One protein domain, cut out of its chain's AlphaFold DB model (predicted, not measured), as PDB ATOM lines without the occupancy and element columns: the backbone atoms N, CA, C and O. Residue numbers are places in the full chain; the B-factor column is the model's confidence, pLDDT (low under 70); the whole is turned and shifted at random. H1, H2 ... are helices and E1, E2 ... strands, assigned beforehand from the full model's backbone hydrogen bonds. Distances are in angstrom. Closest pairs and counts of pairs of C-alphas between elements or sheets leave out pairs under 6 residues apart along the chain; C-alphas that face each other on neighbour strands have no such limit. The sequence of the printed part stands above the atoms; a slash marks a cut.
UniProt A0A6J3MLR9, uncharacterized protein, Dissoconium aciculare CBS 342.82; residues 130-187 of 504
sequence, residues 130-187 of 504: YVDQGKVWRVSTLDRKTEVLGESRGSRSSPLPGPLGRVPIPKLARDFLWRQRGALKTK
ATOM      1  N   TYR A 130     -17.010   1.335 -49.128       83.81
ATOM      2  CA  TYR A 130     -17.715   0.877 -50.328       83.81
ATOM      3  C   TYR A 130     -18.964   0.072 -49.969       83.81
ATOM      4  O   TYR A 130     -19.038  -0.548 -48.909       83.81
ATOM      5  N   VAL A 131     -19.955   0.068 -50.860       84.00
ATOM      6  CA  VAL A 131     -21.169  -0.744 -50.705       84.00
ATOM      7  C   VAL A 131     -21.009  -2.034 -51.504       84.00
ATOM      8  O   VAL A 131     -20.714  -1.997 -52.695       84.00
ATOM      9  N   ASP A 132     -21.212  -3.183 -50.860       82.00
ATOM     10  CA  ASP A 132     -21.260  -4.493 -51.517       82.00
ATOM     11  C   ASP A 132     -22.377  -5.336 -50.889       82.00
ATOM     12  O   ASP A 132     -22.451  -5.474 -49.668       82.00
ATOM     13  N   GLN A 133     -23.264  -5.881 -51.729       79.81
ATOM     14  CA  GLN A 133     -24.453  -6.657 -51.328       79.81
ATOM     15  C   GLN A 133     -25.379  -5.932 -50.325       79.81
ATOM     16  O   GLN A 133     -25.916  -6.549 -49.409       79.81
ATOM     17  N   GLY A 134     -25.546  -4.612 -50.472       80.31
ATOM     18  CA  GLY A 134     -26.372  -3.797 -49.568       80.31
ATOM     19  C   GLY A 134     -25.753  -3.543 -48.187       80.31
ATOM     20  O   GLY A 134     -26.380  -2.892 -47.358       80.31
ATOM     21  N   LYS A 135     -24.524  -4.014 -47.938       82.62
ATOM     22  CA  LYS A 135     -23.759  -3.745 -46.714       82.62
ATOM     23  C   LYS A 135     -22.664  -2.717 -46.991       82.62
ATOM     24  O   LYS A 135     -22.029  -2.750 -48.046       82.62
ATOM     25  N   VAL A 136     -22.440  -1.810 -46.042       84.38
ATOM     26  CA  VAL A 136     -21.332  -0.842 -46.087       84.38
ATOM     27  C   VAL A 136     -20.090  -1.505 -45.501       84.38
ATOM     28  O   VAL A 136     -20.107  -1.963 -44.360       84.38
ATOM     29  N   TRP A 137     -19.010  -1.546 -46.271       81.12
ATOM     30  CA  TRP A 137     -17.716  -2.084 -45.864       81.12
ATOM     31  C   TRP A 137     -16.752  -0.932 -45.593       81.12
ATOM     32  O   TRP A 137     -16.584  -0.058 -46.443       81.12
ATOM     33  N   ARG A 138     -16.104  -0.948 -44.426       82.62
ATOM     34  CA  ARG A 138     -14.990  -0.064 -44.065       82.62
ATOM     35  C   ARG A 138     -13.673  -0.811 -44.241       82.62
ATOM     36  O   ARG A 138     -13.549  -1.955 -43.810       82.62
ATOM     37  N   VAL A 139     -12.666  -0.158 -44.808       81.00
ATOM     38  CA  VAL A 139     -11.310  -0.704 -44.938       81.00
ATOM     39  C   VAL A 139     -10.409  -0.170 -43.819       81.00
ATOM     40  O   VAL A 139     -10.061   1.006 -43.818       81.00
ATOM     41  N   SER A 140      -9.993  -1.027 -42.879       76.31
ATOM     42  CA  SER A 140      -8.940  -0.686 -41.914       76.31
ATOM     43  C   SER A 140      -7.567  -0.998 -42.505       76.31
ATOM     44  O   SER A 140      -7.171  -2.157 -42.663       76.31
ATOM     45  N   THR A 141      -6.819   0.060 -42.817       71.38
ATOM     46  CA  THR A 141      -5.449  -0.040 -43.347       71.38
ATOM     47  C   THR A 141      -4.435  -0.476 -42.281       71.38
ATOM     48  O   THR A 141      -3.400  -1.046 -42.625       71.38
ATOM     49  N   LEU A 142      -4.752  -0.287 -40.996       69.19
ATOM     50  CA  LEU A 142      -3.908  -0.688 -39.864       69.19
ATOM     51  C   LEU A 142      -4.034  -2.187 -39.590       69.19
ATOM     52  O   LEU A 142      -3.040  -2.911 -39.609       69.19
ATOM     53  N   ASP A 143      -5.269  -2.669 -39.443       70.06
ATOM     54  CA  ASP A 143      -5.561  -4.077 -39.139       70.06
ATOM     55  C   ASP A 143      -5.434  -4.998 -40.362       70.06
ATOM     56  O   ASP A 143      -5.543  -6.220 -40.233       70.06
ATOM     57  N   ARG A 144      -5.237  -4.416 -41.557       77.56
ATOM     58  CA  ARG A 144      -5.261  -5.084 -42.872       77.56
ATOM     59  C   ARG A 144      -6.523  -5.928 -43.083       77.56
ATOM     60  O   ARG A 144      -6.478  -7.049 -43.603       77.56
ATOM     61  N   LYS A 145      -7.663  -5.372 -42.673       81.00
ATOM     62  CA  LYS A 145      -8.988  -6.002 -42.725       81.00
ATOM     63  C   LYS A 145     -10.010  -5.042 -43.312       81.00
ATOM     64  O   LYS A 145      -9.912  -3.829 -43.155       81.00
ATOM     65  N   THR A 146     -11.017  -5.598 -43.966       77.88
ATOM     66  CA  THR A 146     -12.222  -4.877 -44.375       77.88
ATOM     67  C   THR A 146     -13.399  -5.442 -43.604       77.88
ATOM     68  O   THR A 146     -13.630  -6.652 -43.662       77.88
ATOM     69  N   GLU A 147     -14.129  -4.589 -42.903       82.12
ATOM     70  CA  GLU A 147     -15.156  -4.979 -41.940       82.12
ATOM     71  C   GLU A 147     -16.506  -4.358 -42.303       82.12
ATOM     72  O   GLU A 147     -16.572  -3.239 -42.819       82.12
ATOM     73  N   VAL A 148     -17.591  -5.088 -42.049       80.44
ATOM     74  CA  VAL A 148     -18.955  -4.579 -42.232       80.44
ATOM     75  C   VAL A 148     -19.274  -3.553 -41.148       80.44
ATOM     76  O   VAL A 148     -19.129  -3.814 -39.953       80.44
ATOM     77  N   LEU A 149     -19.763  -2.384 -41.558       74.19
ATOM     78  CA  LEU A 149     -20.240  -1.361 -40.638       74.19
ATOM     79  C   LEU A 149     -21.503  -1.866 -39.915       74.19
ATOM     80  O   LEU A 149     -22.537  -2.065 -40.548       74.19
ATOM     81  N   GLY A 150     -21.421  -2.065 -38.596       65.56
ATOM     82  CA  GLY A 150     -22.559  -2.460 -37.753       65.56
ATOM     83  C   GLY A 150     -22.731  -3.965 -37.493       65.56
ATOM     84  O   GLY A 150     -23.614  -4.328 -36.724       65.56
ATOM     85  N   GLU A 151     -21.893  -4.845 -38.054       65.00
ATOM     86  CA  GLU A 151     -21.927  -6.290 -37.762       65.00
ATOM     87  C   GLU A 151     -20.524  -6.868 -37.514       65.00
ATOM     88  O   GLU A 151     -19.689  -6.931 -38.415       65.00
ATOM     89  N   SER A 152     -20.298  -7.447 -36.331       57.88
ATOM     90  CA  SER A 152     -19.006  -8.031 -35.922       57.88
ATOM     91  C   SER A 152     -18.594  -9.318 -36.665       57.88
ATOM     92  O   SER A 152     -17.588  -9.930 -36.314       57.88
ATOM     93  N   ARG A 153     -19.383  -9.796 -37.642       55.97
ATOM     94  CA  ARG A 153     -19.218 -11.119 -38.288       55.97
ATOM     95  C   ARG A 153     -18.826 -11.088 -39.771       55.97
ATOM     96  O   ARG A 153     -18.680 -12.150 -40.369       55.97
ATOM     97  N   GLY A 154     -18.608  -9.913 -40.362       64.06
ATOM     98  CA  GLY A 154     -18.155  -9.782 -41.752       64.06
ATOM     99  C   GLY A 154     -16.756  -9.178 -41.863       64.06
ATOM    100  O   GLY A 154     -16.647  -7.964 -41.974       64.06
ATOM    101  N   SER A 155     -15.701 -10.003 -41.886       72.75
ATOM    102  CA  SER A 155     -14.316  -9.552 -42.115       72.75
ATOM    103  C   SER A 155     -13.710 -10.228 -43.352       72.75
ATOM    104  O   SER A 155     -13.696 -11.454 -43.450       72.75
ATOM    105  N   ARG A 156     -13.198  -9.439 -44.308       78.00
ATOM    106  CA  ARG A 156     -12.391  -9.917 -45.453       78.00
ATOM    107  C   ARG A 156     -10.972  -9.346 -45.337       78.00
ATOM    108  O   ARG A 156     -10.772  -8.266 -44.798       78.00
ATOM    109  N   SER A 157      -9.972 -10.058 -45.859       74.94
ATOM    110  CA  SER A 157      -8.555  -9.626 -45.837       74.94
ATOM    111  C   SER A 157      -8.063  -9.034 -47.168       74.94
ATOM    112  O   SER A 157      -6.875  -8.749 -47.335       74.94
ATOM    113  N   SER A 158      -8.965  -8.870 -48.137       79.44
ATOM    114  CA  SER A 158      -8.712  -8.270 -49.446       79.44
ATOM    115  C   SER A 158      -8.712  -6.734 -49.368       79.44
ATOM    116  O   SER A 158      -9.716  -6.174 -48.938       79.44
ATOM    117  N   PRO A 159      -7.673  -6.028 -49.849       74.94
ATOM    118  CA  PRO A 159      -7.654  -4.560 -49.866       74.94
ATOM    119  C   PRO A 159      -8.456  -3.925 -51.019       74.94
ATOM    120  O   PRO A 159      -8.559  -2.698 -51.073       74.94
ATOM    121  N   LEU A 160      -8.977  -4.735 -51.954       81.62
ATOM    122  CA  LEU A 160      -9.738  -4.282 -53.125       81.62
ATOM    123  C   LEU A 160     -11.235  -4.108 -52.805       81.62
ATOM    124  O   LEU A 160     -11.792  -4.937 -52.077       81.62
ATOM    125  N   PRO A 161     -11.903  -3.087 -53.375       80.94
ATOM    126  CA  PRO A 161     -13.331  -2.849 -53.178       80.94
ATOM    127  C   PRO A 161     -14.223  -3.824 -53.966       80.94
ATOM    128  O   PRO A 161     -13.821  -4.429 -54.966       80.94
ATOM    129  N   GLY A 162     -15.485  -3.925 -53.540       80.81
ATOM    130  CA  GLY A 162     -16.567  -4.554 -54.304       80.81
ATOM    131  C   GLY A 162     -16.326  -6.033 -54.667       80.81
ATOM    132  O   GLY A 162     -15.812  -6.796 -53.842       80.81
ATOM    133  N   PRO A 163     -16.703  -6.482 -55.884       75.38
ATOM    134  CA  PRO A 163     -16.608  -7.892 -56.271       75.38
ATOM    135  C   PRO A 163     -15.160  -8.385 -56.403       75.38
ATOM    136  O   PRO A 163     -14.904  -9.569 -56.185       75.38
ATOM    137  N   LEU A 164     -14.198  -7.495 -56.686       76.31
ATOM    138  CA  LEU A 164     -12.772  -7.835 -56.754       76.31
ATOM    139  C   LEU A 164     -12.215  -8.276 -55.391       76.31
ATOM    140  O   LEU A 164     -11.319  -9.116 -55.340       76.31
ATOM    141  N   GLY A 165     -12.797  -7.800 -54.284       72.56
ATOM    142  CA  GLY A 165     -12.476  -8.272 -52.933       72.56
ATOM    143  C   GLY A 165     -12.881  -9.729 -52.650       72.56
ATOM    144  O   GLY A 165     -12.453 -10.307 -51.655       72.56
ATOM    145  N   ARG A 166     -13.690 -10.357 -53.515       73.81
ATOM    146  CA  ARG A 166     -14.116 -11.761 -53.360       73.81
ATOM    147  C   ARG A 166     -13.146 -12.760 -54.001       73.81
ATOM    148  O   ARG A 166     -13.214 -13.948 -53.697       73.81
ATOM    149  N   VAL A 167     -12.253 -12.300 -54.879       80.81
ATOM    150  CA  VAL A 167     -11.275 -13.158 -55.562       80.81
ATOM    151  C   VAL A 167     -10.142 -13.522 -54.587       80.81
ATOM    152  O   VAL A 167      -9.603 -12.631 -53.925       80.81
ATOM    153  N   PRO A 168      -9.732 -14.801 -54.469       75.62
ATOM    154  CA  PRO A 168      -8.653 -15.203 -53.568       75.62
ATOM    155  C   PRO A 168      -7.275 -14.745 -54.084       75.62
ATOM    156  O   PRO A 168      -6.562 -15.474 -54.767       75.62
ATOM    157  N   ILE A 169      -6.875 -13.523 -53.720       82.19
ATOM    158  CA  ILE A 169      -5.567 -12.945 -54.073       82.19
ATOM    159  C   ILE A 169      -4.430 -13.715 -53.359       82.19
ATOM    160  O   ILE A 169      -4.515 -13.889 -52.131       82.19
ATOM    161  N   PRO A 170      -3.342 -14.114 -54.057       85.56
ATOM    162  CA  PRO A 170      -2.147 -14.708 -53.449       85.56
ATOM    163  C   PRO A 170      -1.554 -13.850 -52.322       85.56
ATOM    164  O   PRO A 170      -1.585 -12.621 -52.393       85.56
ATOM    165  N   LYS A 171      -0.967 -14.485 -51.295       82.75
ATOM    166  CA  LYS A 171      -0.453 -13.791 -50.093       82.75
ATOM    167  C   LYS A 171       0.502 -12.636 -50.438       82.75
ATOM    168  O   LYS A 171       0.276 -11.520 -49.990       82.75
ATOM    169  N   LEU A 172       1.472 -12.874 -51.328       84.31
ATOM    170  CA  LEU A 172       2.441 -11.864 -51.782       84.31
ATOM    171  C   LEU A 172       1.777 -10.631 -52.419       84.31
ATOM    172  O   LEU A 172       2.110  -9.502 -52.068       84.31
ATOM    173  N   ALA A 173       0.813 -10.836 -53.320       83.56
ATOM    174  CA  ALA A 173       0.095  -9.742 -53.974       83.56
ATOM    175  C   ALA A 173      -0.812  -8.985 -52.986       83.56
ATOM    176  O   ALA A 173      -0.918  -7.763 -53.053       83.56
ATOM    177  N   ARG A 174      -1.410  -9.688 -52.017       83.19
ATOM    178  CA  ARG A 174      -2.204  -9.089 -50.935       83.19
ATOM    179  C   ARG A 174      -1.347  -8.216 -50.016       83.19
ATOM    180  O   ARG A 174      -1.730  -7.085 -49.735       83.19
ATOM    181  N   ASP A 175      -0.186  -8.709 -49.588       83.19
ATOM    182  CA  ASP A 175       0.760  -7.948 -48.767       83.19
ATOM    183  C   ASP A 175       1.360  -6.761 -49.528       83.19
ATOM    184  O   ASP A 175       1.536  -5.693 -48.945       83.19
ATOM    185  N   PHE A 176       1.623  -6.903 -50.831       85.69
ATOM    186  CA  PHE A 176       2.033  -5.786 -51.681       85.69
ATOM    187  C   PHE A 176       0.943  -4.709 -51.771       85.69
ATOM    188  O   PHE A 176       1.229  -3.542 -51.522       85.69
ATOM    189  N   LEU A 177      -0.312  -5.085 -52.041       82.75
ATOM    190  CA  LEU A 177      -1.435  -4.141 -52.102       82.75
ATOM    191  C   LEU A 177      -1.675  -3.433 -50.757       82.75
ATOM    192  O   LEU A 177      -1.852  -2.216 -50.739       82.75
ATOM    193  N   TRP A 178      -1.607  -4.148 -49.628       82.88
ATOM    194  CA  TRP A 178      -1.673  -3.524 -48.297       82.88
ATOM    195  C   TRP A 178      -0.482  -2.602 -48.017       82.88
ATOM    196  O   TRP A 178      -0.670  -1.542 -47.425       82.88
ATOM    197  N   ARG A 179       0.733  -2.954 -48.462       83.88
ATOM    198  CA  ARG A 179       1.914  -2.080 -48.358       83.88
ATOM    199  C   ARG A 179       1.757  -0.806 -49.183       83.88
ATOM    200  O   ARG A 179       2.087   0.253 -48.667       83.88
ATOM    201  N   GLN A 180       1.238  -0.882 -50.411       80.56
ATOM    202  CA  GLN A 180       0.998   0.304 -51.243       80.56
ATOM    203  C   GLN A 180      -0.096   1.198 -50.641       80.56
ATOM    204  O   GLN A 180       0.144   2.379 -50.407       80.56
ATOM    205  N   ARG A 181      -1.255   0.625 -50.278       78.44
ATOM    206  CA  ARG A 181      -2.351   1.361 -49.622       78.44
ATOM    207  C   ARG A 181      -1.900   2.016 -48.310       78.44
ATOM    208  O   ARG A 181      -2.200   3.182 -48.072       78.44
ATOM    209  N   GLY A 182      -1.123   1.298 -47.496       76.56
ATOM    210  CA  GLY A 182      -0.523   1.830 -46.274       76.56
ATOM    211  C   GLY A 182       0.493   2.943 -46.540       76.56
ATOM    212  O   GLY A 182       0.422   3.986 -45.898       76.56
ATOM    213  N   ALA A 183       1.397   2.772 -47.508       74.44
ATOM    214  CA  ALA A 183       2.423   3.765 -47.836       74.44
ATOM    215  C   ALA A 183       1.844   5.091 -48.363       74.44
ATOM    216  O   ALA A 183       2.455   6.134 -48.135       74.44
ATOM    217  N   LEU A 184       0.681   5.052 -49.025       68.25
ATOM    218  CA  LEU A 184      -0.047   6.242 -49.485       68.25
ATOM    219  C   LEU A 184      -0.723   7.002 -48.331       68.25
ATOM    220  O   LEU A 184      -0.646   8.225 -48.297       68.25
ATOM    221  N   LYS A 185      -1.338   6.296 -47.368       67.44
ATOM    222  CA  LYS A 185      -2.073   6.914 -46.241       67.44
ATOM    223  C   LYS A 185      -1.226   7.142 -44.978       67.44
ATOM    224  O   LYS A 185      -1.735   7.625 -43.970       67.44
ATOM    225  N   THR A 186       0.068   6.817 -45.015       69.69
ATOM    226  CA  THR A 186       1.001   7.092 -43.911       69.69
ATOM    227  C   THR A 186       1.399   8.569 -43.903       69.69
ATOM    228  O   THR A 186       2.060   9.042 -44.832       69.69
ATOM    229  N   LYS A 187       1.038   9.277 -42.828       73.12
ATOM    230  CA  LYS A 187       1.457  10.659 -42.565       73.12
ATOM    231  C   LYS A 187       2.758  10.683 -41.754       73.12
ATOM    232  O   LYS A 187       2.911   9.923 -40.796       73.12
TER     233      LYS A 187
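Overview. This is residues 130 to 187 of the 504 residues of an uncharacterized protein of Dissoconium aciculare CBS 342.82 (UniProt A0A6J3MLR9). A small sheet of three strands, E1, E2 and E3, has the long helix H2 standing across one end of it, past the turn from E2 to E3 and set off from the strands. After E3 a long loop folds back along that edge strand, pairing with it briefly at residues 155 to 156, and leads to the short helix H1 by E1 at the other edge. The printed part has 58 residues, with three named strands followed by two named helices, in the order E1, E2, E3, H1, H2; the sheet runs E1, E2, E3 and is antiparallel. The class is mixed, helices and strands, and the whole is compact, with a radius of gyration of the C-alphas of 11.4 A and spans of 29 by 27 by 16 A.

Along the chain. E1, residues 130 to 132, begins with C-alpha 130 at (-17.715, 0.877, -50.328). E2 covers residues 135 to 140 and is 15.9 A long from first to last C-alpha. E3, residues 145 to 148, is 10.1 A long and begins with C-alpha 145 at (-8.988, -6.002, -42.725). H1 covers residues 162 to 166. H2, residues 171 to 185, is 21.1 A long and ends with C-alpha 185 at (-2.073, 6.914, -46.241).

Arrangement. E1, E2 and E3 form a meander, each strand the antiparallel neighbour of the one before. E1 and E2 are a hairpin, with 134 degrees between their directions; N 137 and O 130 are within hydrogen-bond range at 2.8 A. E2 and E3 are a hairpin too, with 153 degrees between their directions; N 138 and O 147 are within hydrogen-bond range at 2.8 A. The pairing is staggered: E2 pairs with E1 over residues 135 to 137 and with E3 over residues 137 to 140. Residues 146 to 147 of E3 also pair antiparallel with residues 155 to 156. H1 only grazes the sheet, with residues 162 to 165; the closest C-alphas of E1 and H1 are those of Asp 132 and Gly 162, 5.5 A apart. H2 is not on the sheet, is apart from E1, E2 and E3, and is apart from H1 too. In H2 every O i to N i+4 pair is within hydrogen-bond range; in H1 0 of 1 is, beside 2 of 2 O i to N i+3 pairs.

Size, cuts and confidence. The two C-alphas farthest apart are those of Gln 133 and Lys 187, at 32.4 A. The printed part has no cut. The link from E3 to H1, residues 149 to 161, is long; the other links are tight. The mean pLDDT of the printed part is 77.2, and it is under 70 at residue 142, residues 150 to 154 and residues 184 to 186.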